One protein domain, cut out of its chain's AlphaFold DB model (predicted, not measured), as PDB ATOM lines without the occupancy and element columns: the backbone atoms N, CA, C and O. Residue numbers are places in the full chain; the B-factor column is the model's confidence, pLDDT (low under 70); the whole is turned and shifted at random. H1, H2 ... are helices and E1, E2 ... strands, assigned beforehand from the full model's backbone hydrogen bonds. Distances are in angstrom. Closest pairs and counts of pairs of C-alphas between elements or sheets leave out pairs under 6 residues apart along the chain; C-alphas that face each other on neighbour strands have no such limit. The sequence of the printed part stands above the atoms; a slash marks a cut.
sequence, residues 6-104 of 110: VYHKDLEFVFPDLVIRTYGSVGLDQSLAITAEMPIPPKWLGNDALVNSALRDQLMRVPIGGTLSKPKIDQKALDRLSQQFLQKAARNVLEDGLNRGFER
ATOM      1  N   VAL A   6     -29.642 -42.460 -20.201       92.12
ATOM      2  CA  VAL A   6     -29.868 -42.161 -21.613       92.12
ATOM      3  C   VAL A   6     -28.531 -41.748 -22.205       92.12
ATOM      4  O   VAL A   6     -27.903 -40.814 -21.717       92.12
ATOM      5  N   TYR A   7     -28.090 -42.465 -23.233       93.00
ATOM      6  CA  TYR A   7     -26.835 -42.195 -23.922       93.00
ATOM      7  C   TYR A   7     -27.119 -41.463 -25.222       93.00
ATOM      8  O   TYR A   7     -28.068 -41.805 -25.931       93.00
ATOM      9  N   HIS A   8     -26.263 -40.505 -25.550       92.81
ATOM     10  CA  HIS A   8     -26.253 -39.865 -26.854       92.81
ATOM     11  C   HIS A   8     -24.841 -39.875 -27.429       92.81
ATOM     12  O   HIS A   8     -23.841 -39.860 -26.705       92.81
ATOM     13  N   LYS A   9     -24.768 -39.911 -28.755       93.00
ATOM     14  CA  LYS A   9     -23.523 -39.901 -29.510       93.00
ATOM     15  C   LYS A   9     -23.715 -39.009 -30.727       93.00
ATOM     16  O   LYS A   9     -24.801 -39.012 -31.297       93.00
ATOM     17  N   ASP A  10     -22.671 -38.267 -31.083       91.25
ATOM     18  CA  ASP A  10     -22.636 -37.424 -32.280       91.25
ATOM     19  C   ASP A  10     -23.774 -36.387 -32.327       91.25
ATOM     20  O   ASP A  10     -24.287 -36.052 -33.390       91.25
ATOM     21  N   LEU A  11     -24.177 -35.856 -31.164       93.44
ATOM     22  CA  LEU A  11     -25.128 -34.747 -31.125       93.44
ATOM     23  C   LEU A  11     -24.398 -33.462 -31.510       93.44
ATOM     24  O   LEU A  11     -23.550 -32.980 -30.754       93.44
ATOM     25  N   GLU A  12     -24.736 -32.929 -32.677       95.06
ATOM     26  CA  GLU A  12     -24.134 -31.730 -33.249       95.06
ATOM     27  C   GLU A  12     -24.963 -30.479 -32.957       95.06
ATOM     28  O   GLU A  12     -26.153 -30.402 -33.255       95.06
ATOM     29  N   PHE A  13     -24.297 -29.466 -32.416       92.19
ATOM     30  CA  PHE A  13     -24.801 -28.109 -32.299       92.19
ATOM     31  C   PHE A  13     -24.040 -27.233 -33.287       92.19
ATOM     32  O   PHE A  13     -22.831 -27.032 -33.159       92.19
ATOM     33  N   VAL A  14     -24.754 -26.726 -34.284       93.25
ATOM     34  CA  VAL A  14     -24.179 -25.902 -35.345       93.25
ATOM     35  C   VAL A  14     -24.380 -24.433 -34.996       93.25
ATOM     36  O   VAL A  14     -25.510 -23.958 -34.890       93.25
ATOM     37  N   PHE A  15     -23.274 -23.715 -34.832       89.75
ATOM     38  CA  PHE A  15     -23.237 -22.262 -34.711       89.75
ATOM     39  C   PHE A  15     -22.584 -21.673 -35.973       89.75
ATOM     40  O   PHE A  15     -21.827 -22.378 -36.640       89.75
ATOM     41  N   PRO A  16     -22.811 -20.386 -36.300       87.94
ATOM     42  CA  PRO A  16     -22.206 -19.757 -37.479       87.94
ATOM     43  C   PRO A  16     -20.676 -19.882 -37.533       87.94
ATOM     44  O   PRO A  16     -20.106 -20.040 -38.608       87.94
ATOM     45  N   ASP A  17     -20.030 -19.855 -36.366       83.25
ATOM     46  CA  ASP A  17     -18.570 -19.808 -36.261       83.25
ATOM     47  C   ASP A  17     -17.926 -21.172 -35.954       83.25
ATOM     48  O   ASP A  17     -16.706 -21.296 -36.047       83.25
ATOM     49  N   LEU A  18     -18.701 -22.164 -35.493       87.31
ATOM     50  CA  LEU A  18     -18.173 -23.447 -35.012       87.31
ATOM     51  C   LEU A  18     -19.262 -24.524 -34.897       87.31
ATOM     52  O   LEU A  18     -20.432 -24.228 -34.656       87.31
ATOM     53  N   VAL A  19     -18.855 -25.790 -34.978       91.44
ATOM     54  CA  VAL A  19     -19.712 -26.951 -34.699       91.44
ATOM     55  C   VAL A  19     -19.258 -27.599 -33.395       91.44
ATOM     56  O   VAL A  19     -18.085 -27.941 -33.254       91.44
ATOM     57  N   ILE A  20     -20.179 -27.771 -32.444       92.50
ATOM     58  CA  ILE A  20     -19.934 -28.512 -31.202       92.50
ATOM     59  C   ILE A  20     -20.537 -29.901 -31.341       92.50
ATOM     60  O   ILE A  20     -21.748 -30.046 -31.480       92.50
ATOM     61  N   ARG A  21     -19.708 -30.931 -31.242       95.19
ATOM     62  CA  ARG A  21     -20.140 -32.324 -31.126       95.19
ATOM     63  C   ARG A  21     -20.192 -32.705 -29.667       95.19
ATOM     64  O   ARG A  21     -19.268 -32.418 -28.921       95.19
ATOM     65  N   THR A  22     -21.244 -33.375 -29.234       94.19
ATOM     66  CA  THR A  22     -21.321 -33.880 -27.866       94.19
ATOM     67  C   THR A  22     -21.623 -35.364 -27.853       94.19
ATOM     68  O   THR A  22     -22.351 -35.890 -28.698       94.19
ATOM     69  N   TYR A  23     -21.062 -36.044 -26.865       94.62
ATOM     70  CA  TYR A  23     -21.314 -37.452 -26.612       94.62
ATOM     71  C   TYR A  23     -21.288 -37.717 -25.112       94.62
ATOM     72  O   TYR A  23     -20.581 -37.040 -24.360       94.62
ATOM     73  N   GLY A  24     -22.061 -38.697 -24.661       93.75
ATOM     74  CA  GLY A  24     -22.087 -39.070 -23.256       93.75
ATOM     75  C   GLY A  24     -23.432 -39.605 -22.812       93.75
ATOM     76  O   GLY A  24     -24.090 -40.356 -23.532       93.75
ATOM     77  N   SER A  25     -23.800 -39.269 -21.579       93.12
ATOM     78  CA  SER A  25     -25.004 -39.801 -20.951       93.12
ATOM     79  C   SER A  25     -25.598 -38.891 -19.886       93.12
ATOM     80  O   SER A  25     -24.897 -38.126 -19.217       93.12
ATOM     81  N   VAL A  26     -26.907 -39.043 -19.721       92.19
ATOM     82  CA  VAL A  26     -27.732 -38.405 -18.699       92.19
ATOM     83  C   VAL A  26     -28.417 -39.503 -17.894       92.19
ATOM     84  O   VAL A  26     -29.097 -40.353 -18.467       92.19
ATOM     85  N   GLY A  27     -28.235 -39.513 -16.578       91.50
ATOM     86  CA  GLY A  27     -28.958 -40.411 -15.685       91.50
ATOM     87  C   GLY A  27     -30.366 -39.906 -15.366       91.50
ATOM     88  O   GLY A  27     -30.617 -38.701 -15.337       91.50
ATOM     89  N   LEU A  28     -31.291 -40.827 -15.095       89.88
ATOM     90  CA  LEU A  28     -32.631 -40.509 -14.578       89.88
ATOM     91  C   LEU A  28     -32.573 -39.850 -13.187       89.88
ATOM     92  O   LEU A  28     -33.479 -39.117 -12.806       89.88
ATOM     93  N   ASP A  29     -31.464 -40.048 -12.472       89.00
ATOM     94  CA  ASP A  29     -31.067 -39.340 -11.250       89.00
ATOM     95  C   ASP A  29     -30.566 -37.903 -11.508       89.00
ATOM     96  O   ASP A  29     -30.046 -37.241 -10.611       89.00
ATOM     97  N   GLN A  30     -30.715 -37.415 -12.743       86.69
ATOM     98  CA  GLN A  30     -30.213 -36.140 -13.246       86.69
ATOM     99  C   GLN A  30     -28.686 -36.043 -13.311       86.69
ATOM    100  O   GLN A  30     -28.189 -34.949 -13.576       86.69
ATOM    101  N   SER A  31     -27.930 -37.127 -13.099       89.88
ATOM    102  CA  SER A  31     -26.470 -37.101 -13.227       89.88
ATOM    103  C   SER A  31     -26.051 -36.838 -14.673       89.88
ATOM    104  O   SER A  31     -26.597 -37.411 -15.617       89.88
ATOM    105  N   LEU A  32     -25.055 -35.974 -14.857       91.00
ATOM    106  CA  LEU A  32     -24.546 -35.594 -16.168       91.00
ATOM    107  C   LEU A  32     -23.127 -36.122 -16.359       91.00
ATOM    108  O   LEU A  32     -22.268 -35.931 -15.500       91.00
ATOM    109  N   ALA A  33     -22.877 -36.774 -17.491       91.00
ATOM    110  CA  ALA A  33     -21.541 -37.155 -17.930       91.00
ATOM    111  C   ALA A  33     -21.454 -36.984 -19.449       91.00
ATOM    112  O   ALA A  33     -21.659 -37.937 -20.203       91.00
ATOM    113  N   ILE A  34     -21.203 -35.751 -19.891       92.62
ATOM    114  CA  ILE A  34     -21.143 -35.364 -21.304       92.62
ATOM    115  C   ILE A  34     -19.749 -34.827 -21.613       92.62
ATOM    116  O   ILE A  34     -19.150 -34.133 -20.802       92.62
ATOM    117  N   THR A  35     -19.225 -35.126 -22.794       92.81
ATOM    118  CA  THR A  35     -18.059 -34.439 -23.351       92.81
ATOM    119  C   THR A  35     -18.496 -33.631 -24.559       92.81
ATOM    120  O   THR A  35     -19.194 -34.155 -25.426       92.81
ATOM    121  N   ALA A  36     -18.088 -32.366 -24.606       92.31
ATOM    122  CA  ALA A  36     -18.236 -31.506 -25.769       92.31
ATOM    123  C   ALA A  36     -16.902 -31.420 -26.514       92.31
ATOM    124  O   ALA A  36     -15.872 -31.150 -25.910       92.31
ATOM    125  N   GLU A  37     -16.919 -31.657 -27.814       91.88
ATOM    126  CA  GLU A  37     -15.791 -31.569 -28.724       91.88
ATOM    127  C   GLU A  37     -16.062 -30.442 -29.720       91.88
ATOM    128  O   GLU A  37     -17.107 -30.418 -30.368       91.88
ATOM    129  N   MET A  38     -15.143 -29.487 -29.828       90.56
ATOM    130  CA  MET A  38     -15.262 -28.392 -30.790       90.56
ATOM    131  C   MET A  38     -13.888 -27.924 -31.273       90.56
ATOM    132  O   MET A  38     -12.925 -27.988 -30.501       90.56
ATOM    133  N   PRO A  39     -13.772 -27.447 -32.524       87.88
ATOM    134  CA  PRO A  39     -12.560 -26.778 -32.977       87.88
ATOM    135  C   PRO A  39     -12.370 -25.469 -32.208       87.88
ATOM    136  O   PRO A  39     -13.341 -24.863 -31.743       87.88
ATOM    137  N   ILE A  40     -11.124 -25.007 -32.087       82.25
ATOM    138  CA  ILE A  40     -10.871 -23.703 -31.474       82.25
ATOM    139  C   ILE A  40     -11.312 -22.590 -32.428       82.25
ATOM    140  O   ILE A  40     -10.802 -22.506 -33.549       82.25
ATOM    141  N   PRO A  41     -12.218 -21.695 -31.994       80.31
ATOM    142  CA  PRO A  41     -12.621 -20.560 -32.804       80.31
ATOM    143  C   PRO A  41     -11.414 -19.675 -33.137       80.31
ATOM    144  O   PRO A  41     -10.676 -19.298 -32.224       80.31
ATOM    145  N   PRO A  42     -11.241 -19.240 -34.398       74.88
ATOM    146  CA  PRO A  42     -10.135 -18.365 -34.784       74.88
ATOM    147  C   PRO A  42     -10.061 -17.076 -33.959       74.88
ATOM    148  O   PRO A  42      -8.979 -16.579 -33.683       74.88
ATOM    149  N   LYS A  43     -11.215 -16.579 -33.500       79.25
ATOM    150  CA  LYS A  43     -11.345 -15.411 -32.616       79.25
ATOM    151  C   LYS A  43     -10.733 -15.586 -31.218       79.25
ATOM    152  O   LYS A  43     -10.610 -14.604 -30.498       79.25
ATOM    153  N   TRP A  44     -10.411 -16.812 -30.802       77.94
ATOM    154  CA  TRP A  44      -9.736 -17.103 -29.526       77.94
ATOM    155  C   TRP A  44      -8.225 -17.262 -29.690       77.94
ATOM    156  O   TRP A  44      -7.495 -17.286 -28.702       77.94
ATOM    157  N   LEU A  45      -7.761 -17.391 -30.932       75.25
ATOM    158  CA  LEU A  45      -6.354 -17.516 -31.266       75.25
ATOM    159  C   LEU A  45      -5.717 -16.114 -31.279       75.25
ATOM    160  O   LEU A  45      -6.326 -15.153 -31.744       75.25
ATOM    161  N   GLY A  46      -4.512 -15.988 -30.717       72.44
ATOM    162  CA  GLY A  46      -3.790 -14.713 -30.629       72.44
ATOM    163  C   GLY A  46      -3.232 -14.238 -31.979       72.44
ATOM    164  O   GLY A  46      -3.567 -14.765 -33.032       72.44
ATOM    165  N   ASN A  47      -2.328 -13.256 -31.970       74.62
ATOM    166  CA  ASN A  47      -1.741 -12.711 -33.207       74.62
ATOM    167  C   ASN A  47      -0.585 -13.544 -33.794       74.62
ATOM    168  O   ASN A  47      -0.034 -13.176 -34.831       74.62
ATOM    169  N   ASP A  48      -0.191 -14.646 -33.159       73.94
ATOM    170  CA  ASP A  48       0.943 -15.445 -33.618       73.94
ATOM    171  C   ASP A  48       0.516 -16.423 -34.724       73.94
ATOM    172  O   ASP A  48      -0.155 -17.425 -34.482       73.94
ATOM    173  N   ALA A  49       0.908 -16.131 -35.965       72.31
ATOM    174  CA  ALA A  49       0.528 -16.916 -37.138       72.31
ATOM    175  C   ALA A  49       0.995 -18.383 -37.080       72.31
ATOM    176  O   ALA A  49       0.294 -19.262 -37.586       72.31
ATOM    177  N   LEU A  50       2.149 -18.650 -36.458       70.12
ATOM    178  CA  LEU A  50       2.707 -19.995 -36.312       70.12
ATOM    179  C   LEU A  50       1.865 -20.811 -35.339       70.12
ATOM    180  O   LEU A  50       1.397 -21.900 -35.680       70.12
ATOM    181  N   VAL A  51       1.596 -20.243 -34.166       71.06
ATOM    182  CA  VAL A  51       0.743 -20.871 -33.153       71.06
ATOM    183  C   VAL A  51      -0.666 -21.077 -33.704       71.06
ATOM    184  O   VAL A  51      -1.224 -22.163 -33.595       71.06
ATOM    185  N   ASN A  52      -1.221 -20.084 -34.397       74.81
ATOM    186  CA  ASN A  52      -2.558 -20.180 -34.971       74.81
ATOM    187  C   ASN A  52      -2.677 -21.316 -35.988       74.81
ATOM    188  O   ASN A  52      -3.687 -22.014 -35.992       74.81
ATOM    189  N   SER A  53      -1.666 -21.516 -36.841       70.81
ATOM    190  CA  SER A  53      -1.674 -22.621 -37.807       70.81
ATOM    191  C   SER A  53      -1.663 -23.989 -37.123       70.81
ATOM    192  O   SER A  53      -2.467 -24.842 -37.480       70.81
ATOM    193  N   ALA A  54      -0.859 -24.152 -36.072       71.31
ATOM    194  CA  ALA A  54      -0.762 -25.404 -35.327       71.31
ATOM    195  C   ALA A  54      -2.020 -25.722 -34.495       71.31
ATOM    196  O   ALA A  54      -2.265 -26.885 -34.168       71.31
ATOM    197  N   LEU A  55      -2.797 -24.697 -34.122       74.31
ATOM    198  CA  LEU A  55      -3.976 -24.829 -33.264       74.31
ATOM    199  C   LEU A  55      -5.303 -24.974 -34.018       74.31
ATOM    200  O   LEU A  55      -6.253 -25.499 -33.441       74.31
ATOM    201  N   ARG A  56      -5.388 -24.524 -35.277       72.38
ATOM    202  CA  ARG A  56      -6.633 -24.552 -36.075       72.38
ATOM    203  C   ARG A  56      -7.220 -25.951 -36.244       72.38
ATOM    204  O   ARG A  56      -8.437 -26.093 -36.208       72.38
ATOM    205  N   ASP A  57      -6.367 -26.960 -36.374       72.75
ATOM    206  CA  ASP A  57      -6.795 -28.345 -36.597       72.75
ATOM    207  C   ASP A  57      -6.991 -29.131 -35.292       72.75
ATOM    208  O   ASP A  57      -7.330 -30.318 -35.312       72.75
ATOM    209  N   GLN A  58      -6.780 -28.498 -34.133       79.25
ATOM    210  CA  GLN A  58      -6.939 -29.174 -32.853       79.25
ATOM    211  C   GLN A  58      -8.373 -29.074 -32.327       79.25
ATOM    212  O   GLN A  58      -8.952 -27.996 -32.180       79.25
ATOM    213  N   LEU A  59      -8.926 -30.235 -31.974       85.38
ATOM    214  CA  LEU A  59     -10.223 -30.355 -31.321       85.38
ATOM    215  C   LEU A  59     -10.058 -30.228 -29.802       85.38
ATOM    216  O   LEU A  59      -9.332 -31.004 -29.172       85.38
ATOM    217  N   MET A  60     -10.759 -29.267 -29.204       85.19
ATOM    218  CA  MET A  60     -10.839 -29.106 -27.757       85.19
ATOM    219  C   MET A  60     -11.974 -29.968 -27.207       85.19
ATOM    220  O   MET A  60     -13.104 -29.900 -27.685       85.19
ATOM    221  N   ARG A  61     -11.675 -30.756 -26.169       88.69
ATOM    222  CA  ARG A  61     -12.640 -31.625 -25.485       88.69
ATOM    223  C   ARG A  61     -12.914 -31.102 -24.087       88.69
ATOM    224  O   ARG A  61     -12.006 -31.079 -23.268       88.69
ATOM    225  N   VAL A  62     -14.151 -30.717 -23.804       88.81
ATOM    226  CA  VAL A  62     -14.577 -30.169 -22.515       88.81
ATOM    227  C   VAL A  62     -15.487 -31.178 -21.810       88.81
ATOM    228  O   VAL A  62     -16.592 -31.437 -22.293       88.81
ATOM    229  N   PRO A  63     -15.056 -31.764 -20.679       89.62
ATOM    230  CA  PRO A  63     -15.899 -32.632 -19.872       89.62
ATOM    231  C   PRO A  63     -16.895 -31.795 -19.062       89.62
ATOM    232  O   PRO A  63     -16.526 -30.857 -18.354       89.62
ATOM    233  N   ILE A  64     -18.166 -32.167 -19.150       89.62
ATOM    234  CA  ILE A  64     -19.293 -31.538 -18.469       89.62
ATOM    235  C   ILE A  64     -19.919 -32.586 -17.548       89.62
ATOM    236  O   ILE A  64     -20.470 -33.594 -18.001       89.62
ATOM    237  N   GLY A  65     -19.807 -32.346 -16.243       90.00
ATOM    238  CA  GLY A  65     -20.329 -33.219 -15.196       90.00
ATOM    239  C   GLY A  65     -21.415 -32.550 -14.358       90.00
ATOM    240  O   GLY A  65     -21.979 -31.516 -14.726       90.00
ATOM    241  N   GLY A  66     -21.677 -33.112 -13.180       87.44
ATOM    242  CA  GLY A  66     -22.646 -32.571 -12.227       87.44
ATOM    243  C   GLY A  66     -24.049 -33.102 -12.487       87.44
ATOM    244  O   GLY A  66     -24.227 -34.311 -12.637       87.44
ATOM    245  N   THR A  67     -25.040 -32.212 -12.509       88.69
ATOM    246  CA  THR A  67     -26.432 -32.593 -12.773       88.69
ATOM    247  C   THR A  67     -27.049 -31.766 -13.890       88.69
ATOM    248  O   THR A  67     -26.563 -30.681 -14.196       88.69
ATOM    249  N   LEU A  68     -28.150 -32.243 -14.470       82.12
ATOM    250  CA  LEU A  68     -28.891 -31.521 -15.510       82.12
ATOM    251  C   LEU A  68     -29.307 -30.107 -15.056       82.12
ATOM    252  O   LEU A  68     -29.251 -29.157 -15.828       82.12
ATOM    253  N   SER A  69     -29.665 -29.967 -13.776       85.50
ATOM    254  CA  SER A  69     -30.080 -28.698 -13.161       85.50
ATOM    255  C   SER A  69     -28.905 -27.783 -12.796       85.50
ATOM    256  O   SER A  69     -29.073 -26.573 -12.661       85.50
ATOM    257  N   LYS A  70     -27.717 -28.357 -12.569       86.94
ATOM    258  CA  LYS A  70     -26.492 -27.641 -12.184       86.94
ATOM    259  C   LYS A  70     -25.292 -28.288 -12.882       86.94
ATOM    260  O   LYS A  70     -24.520 -28.998 -12.218       86.94
ATOM    261  N   PRO A  71     -25.133 -28.075 -14.200       85.50
ATOM    262  CA  PRO A  71     -23.975 -28.578 -14.918       85.50
ATOM    263  C   PRO A  71     -22.721 -27.917 -14.349       85.50
ATOM    264  O   PRO A  71     -22.695 -26.712 -14.087       85.50
ATOM    265  N   LYS A  72     -21.682 -28.716 -14.113       86.44
ATOM    266  CA  LYS A  72     -20.404 -28.240 -13.582       86.44
ATOM    267  C   LYS A  72     -19.288 -28.604 -14.542       86.44
ATOM    268  O   LYS A  72     -19.140 -29.762 -14.928       86.44
ATOM    269  N   ILE A  73     -18.487 -27.602 -14.878       85.25
ATOM    270  CA  ILE A  73     -17.200 -27.794 -15.536       85.25
ATOM    271  C   ILE A  73     -16.167 -27.950 -14.423       85.25
ATOM    272  O   ILE A  73     -16.067 -27.100 -13.534       85.25
ATOM    273  N   ASP A  74     -15.434 -29.059 -14.435       80.00
ATOM    274  CA  ASP A  74     -14.345 -29.270 -13.489       80.00
ATOM    275  C   ASP A  74     -13.160 -28.381 -13.891       80.00
ATOM    276  O   ASP A  74     -12.506 -28.621 -14.906       80.00
ATOM    277  N   GLN A  75     -12.886 -27.347 -13.087       81.62
ATOM    278  CA  GLN A  75     -11.775 -26.421 -13.323       81.62
ATOM    279  C   GLN A  75     -10.429 -27.147 -13.370       81.62
ATOM    280  O   GLN A  75      -9.612 -26.856 -14.234       81.62
ATOM    281  N   LYS A  76     -10.218 -28.169 -12.531       83.50
ATOM    282  CA  LYS A  76      -8.966 -28.941 -12.540       83.50
ATOM    283  C   LYS A  76      -8.836 -29.765 -13.814       83.50
ATOM    284  O   LYS A  76      -7.730 -29.960 -14.318       83.50
ATOM    285  N   ALA A  77      -9.952 -30.283 -14.324       77.69
ATOM    286  CA  ALA A  77      -9.960 -30.968 -15.610       77.69
ATOM    287  C   ALA A  77      -9.651 -29.986 -16.748       77.69
ATOM    288  O   ALA A  77      -8.863 -30.319 -17.630       77.69
ATOM    289  N   LEU A  78     -10.209 -28.775 -16.690       82.25
ATOM    290  CA  LEU A  78      -9.953 -27.715 -17.660       82.25
ATOM    291  C   LEU A  78      -8.490 -27.244 -17.640       82.25
ATOM    292  O   LEU A  78      -7.894 -27.071 -18.702       82.25
ATOM    293  N   ASP A  79      -7.877 -27.117 -16.462       84.69
ATOM    294  CA  ASP A  79      -6.462 -26.761 -16.317       84.69
ATOM    295  C   ASP A  79      -5.553 -27.824 -16.941       84.69
ATOM    296  O   ASP A  79      -4.645 -27.512 -17.715       84.69
ATOM    297  N   ARG A  80      -5.826 -29.107 -16.667       85.69
ATOM    298  CA  ARG A  80      -5.084 -30.229 -17.266       85.69
ATOM    299  C   ARG A  80      -5.252 -30.272 -18.779       85.69
ATOM    300  O   ARG A  80      -4.279 -30.505 -19.490       85.69
ATOM    301  N   LEU A  81      -6.469 -30.037 -19.268       81.31
ATOM    302  CA  LEU A  81      -6.746 -29.918 -20.696       81.31
ATOM    303  C   LEU A  81      -5.939 -28.785 -21.315       81.31
ATOM    304  O   LEU A  81      -5.294 -29.000 -22.333       81.31
ATOM    305  N   SER A  82      -5.906 -27.621 -20.668       81.31
ATOM    306  CA  SER A  82      -5.148 -26.456 -21.129       81.31
ATOM    307  C   SER A  82      -3.647 -26.755 -21.194       81.31
ATOM    308  O   SER A  82      -3.002 -26.461 -22.197       81.31
ATOM    309  N   GLN A  83      -3.089 -27.416 -20.176       86.25
ATOM    310  CA  GLN A  83      -1.684 -27.839 -20.167       86.25
ATOM    311  C   GLN A  83      -1.366 -28.846 -21.281       86.25
ATOM    312  O   GLN A  83      -0.386 -28.678 -22.006       86.25
ATOM    313  N   GLN A  84      -2.202 -29.874 -21.451       82.75
ATOM    314  CA  GLN A  84      -2.041 -30.862 -22.523       82.75
ATOM    315  C   GLN A  84      -2.155 -30.219 -23.906       82.75
ATOM    316  O   GLN A  84      -1.430 -30.591 -24.828       82.75
ATOM    317  N   PHE A  85      -3.056 -29.251 -24.044       80.19
ATOM    318  CA  PHE A  85      -3.266 -28.508 -25.273       80.19
ATOM    319  C   PHE A  85      -2.032 -27.673 -25.637       80.19
ATOM    320  O   PHE A  85      -1.498 -27.819 -26.734       80.19
ATOM    321  N   LEU A  86      -1.502 -26.893 -24.688       82.12
ATOM    322  CA  LEU A  86      -0.267 -26.118 -24.867       82.12
ATOM    323  C   LEU A  86       0.932 -27.009 -25.222       82.12
ATOM    324  O   LEU A  86       1.712 -26.674 -26.112       82.12
ATOM    325  N   GLN A  87       1.064 -28.165 -24.568       84.31
ATOM    326  CA  GLN A  87       2.146 -29.105 -24.853       84.31
ATOM    327  C   GLN A  87       2.058 -29.671 -26.280       84.31
ATOM    328  O   GLN A  87       3.073 -29.761 -26.971       84.31
ATOM    329  N   LYS A  88       0.852 -30.028 -26.743       80.88
ATOM    330  CA  LYS A  88       0.624 -30.499 -28.119       80.88
ATOM    331  C   LYS A  88       0.883 -29.401 -29.146       80.88
ATOM    332  O   LYS A  88       1.518 -29.663 -30.158       80.88
ATOM    333  N   ALA A  89       0.434 -28.179 -28.872       78.12
ATOM    334  CA  ALA A  89       0.678 -27.020 -29.722       78.12
ATOM    335  C   ALA A  89       2.177 -26.763 -29.922       78.12
ATOM    336  O   ALA A  89       2.642 -26.652 -31.054       78.12
ATOM    337  N   ALA A  90       2.944 -26.735 -28.824       81.69
ATOM    338  CA  ALA A  90       4.389 -26.535 -28.865       81.69
ATOM    339  C   ALA A  90       5.096 -27.638 -29.665       81.69
ATOM    340  O   ALA A  90       5.969 -27.345 -30.478       81.69
ATOM    341  N   ARG A  91       4.690 -28.902 -29.481       82.94
ATOM    342  CA  ARG A  91       5.240 -30.029 -30.241       82.94
ATOM    343  C   ARG A  91       4.989 -29.890 -31.744       82.94
ATOM    344  O   ARG A  91       5.936 -30.026 -32.509       82.94
ATOM    345  N   ASN A  92       3.762 -29.564 -32.144       78.44
ATOM    346  CA  ASN A  92       3.413 -29.390 -33.555       78.44
ATOM    347  C   ASN A  92       4.210 -28.245 -34.196       78.44
ATOM    348  O   ASN A  92       4.760 -28.413 -35.276       78.44
ATOM    349  N   VAL A  93       4.354 -27.106 -33.505       80.56
ATOM    350  CA  VAL A  93       5.153 -25.972 -34.004       80.56
ATOM    351  C   VAL A  93       6.618 -26.366 -34.228       80.56
ATOM    352  O   VAL A  93       7.220 -25.959 -35.224       80.56
ATOM    353  N   LEU A  94       7.197 -27.159 -33.318       84.69
ATOM    354  CA  LEU A  94       8.563 -27.667 -33.460       84.69
ATOM    355  C   LEU A  94       8.683 -28.648 -34.634       84.69
ATOM    356  O   LEU A  94       9.583 -28.490 -35.457       84.69
ATOM    357  N   GLU A  95       7.775 -29.621 -34.741       83.50
ATOM    358  CA  GLU A  95       7.742 -30.595 -35.841       83.50
ATOM    359  C   GLU A  95       7.582 -29.892 -37.205       83.50
ATOM    360  O   GLU A  95       8.355 -30.153 -38.128       83.50
ATOM    361  N   ASP A  96       6.685 -28.909 -37.311       80.38
ATOM    362  CA  ASP A  96       6.484 -28.104 -38.524       80.38
ATOM    363  C   ASP A  96       7.690 -27.224 -38.869       80.38
ATOM    364  O   ASP A  96       7.963 -26.946 -40.043       80.38
ATOM    365  N   GLY A  97       8.395 -26.713 -37.859       80.81
ATOM    366  CA  GLY A  97       9.624 -25.945 -38.045       80.81
ATOM    367  C   GLY A  97      10.759 -26.812 -38.590       80.81
ATOM    368  O   GLY A  97      11.436 -26.414 -39.541       80.81
ATOM    369  N   LEU A  98      10.924 -28.013 -38.030       84.81
ATOM    370  CA  LEU A  98      11.922 -28.988 -38.467       84.81
ATOM    371  C   LEU A  98      11.636 -29.479 -39.889       84.81
ATOM    372  O   LEU A  98      12.526 -29.406 -40.735       84.81
ATOM    373  N   ASN A  99      10.399 -29.895 -40.180       83.19
ATOM    374  CA  ASN A  99      10.005 -30.381 -41.507       83.19
ATOM    375  C   ASN A  99      10.260 -29.334 -42.598       83.19
ATOM    376  O   ASN A  99      10.897 -29.638 -43.606       83.19
ATOM    377  N   ARG A 100       9.879 -28.071 -42.360       82.75
ATOM    378  CA  ARG A 100      10.161 -26.973 -43.301       82.75
ATOM    379  C   ARG A 100      11.653 -26.690 -43.466       82.75
ATOM    380  O   ARG A 100      12.079 -26.255 -44.534       82.75
ATOM    381  N   GLY A 101      12.453 -26.899 -42.419       81.69
ATOM    382  CA  GLY A 101      13.912 -26.816 -42.490       81.69
ATOM    383  C   GLY A 101      14.503 -27.904 -43.387       81.69
ATOM    384  O   GLY A 101      15.296 -27.599 -44.275       81.69
ATOM    385  N   PHE A 102      14.065 -29.152 -43.209       86.06
ATOM    386  CA  PHE A 102      14.490 -30.280 -44.038       86.06
ATOM    387  C   PHE A 102      14.050 -30.136 -45.501       86.06
ATOM    388  O   PHE A 102      14.875 -30.327 -46.388       86.06
ATOM    389  N   GLU A 103      12.810 -29.726 -45.784       81.38
ATOM    390  CA  GLU A 103      12.335 -29.495 -47.160       81.38
ATOM    391  C   GLU A 103      13.131 -28.416 -47.900       81.38
ATOM    392  O   GLU A 103      13.346 -28.523 -49.103       81.38
ATOM    393  N   ARG A 104      13.612 -27.377 -47.210       79.44
ATOM    394  CA  ARG A 104      14.468 -26.357 -47.842       79.44
ATOM    395  C   ARG A 104      15.858 -26.883 -48.194       79.44
ATOM    396  O   ARG A 104      16.473 -26.360 -49.116       79.44
TER     397      ARG A 104
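AT A GLANCE: This is residues 6 to 104 of the 110 residues of an uncharacterized protein of Planctomycetes bacterium RBG_16_64_12 (UniProt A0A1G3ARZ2). A twisted, curled sheet of five strands makes one end of the model, and one long helix, H2, starts beside it, grazes it near E4 and runs on well past it as an arm. The short helix H1 packs on a part of H2 beyond the sheet, and residues 98 to 104 of H2 stick out. The 99 printed residues hold five named strands and two named helices, along the chain E1 E2 E3 H1 E4 E5 H2; the sheet runs E1 - E2 - E3 - E4 - E5, all antiparallel, and the class is mixed, helices and strands. The whole is loose, with a radius of gyration of the C-alphas of 16.8 A and spans of 59 by 29 by 22 A.

IN THESE COORDINATES: Find C-alpha 6 at (-29.868, -42.161, -21.613), where E1 begins; it runs to residue 15, 24.7 A long, and bends by 63 degrees at residue 9. E2, residues 18 to 27, spans 27.9 A and bends by 53 degrees at residue 24. E3 is residues 32 to 39, 22.4 A. H1, residues 49 to 56, begins at C-alpha 49 at (0.528, -16.916, -37.138) and is 10.5 A long. E4, residues 59 to 67, spans 24.7 A, and E5 is residues 70 to 73. H2, residues 75 to 104, runs 43.4 A to C-alpha 104 at (14.468, -26.357, -47.842).

HOW THE PARTS SIT: Begin at the edge strand E1: E1, E2 and E3 form a meander, each strand the antiparallel neighbour of the one before. Look at N 13 and O 20, 2.8 A apart, between E1 and E2, then at N 23 and O 35, 3.0 A, between E2 and E3. E3 and E4 are antiparallel, with N 36 and O 62 at 2.9 A. E4 is staggered, pairing with E3 over residues 59 to 64 and with E5 over 64 to 67; in the hairpin of E4 and E5, N 72 and O 65 are 2.9 A apart. H2 is on the sheet but only grazes it, with residues 75 to 85; its closest C-alphas to E4 are those of Leu 78 and Val 62, 7.1 A. H1 is not on the sheet. H2 touches H1 with residues 89 to 93 alone, closest at the C-alphas of Ala 54 and Ala 89, 6.0 A, at a steep tilt of 58 degrees, opposite ways. In H1 and H2 every O i to N i+4 pair is within hydrogen-bond range.

THE WHOLE: Look for the two C-alphas farthest apart at Asp 29 and Arg 104, 59.8 A. The printed part has no cut, and no link is long; E3 to H1 is short, with 9 residues. The mean pLDDT of the printed part is 84.6, H1 has 72, and no printed residue is under 70.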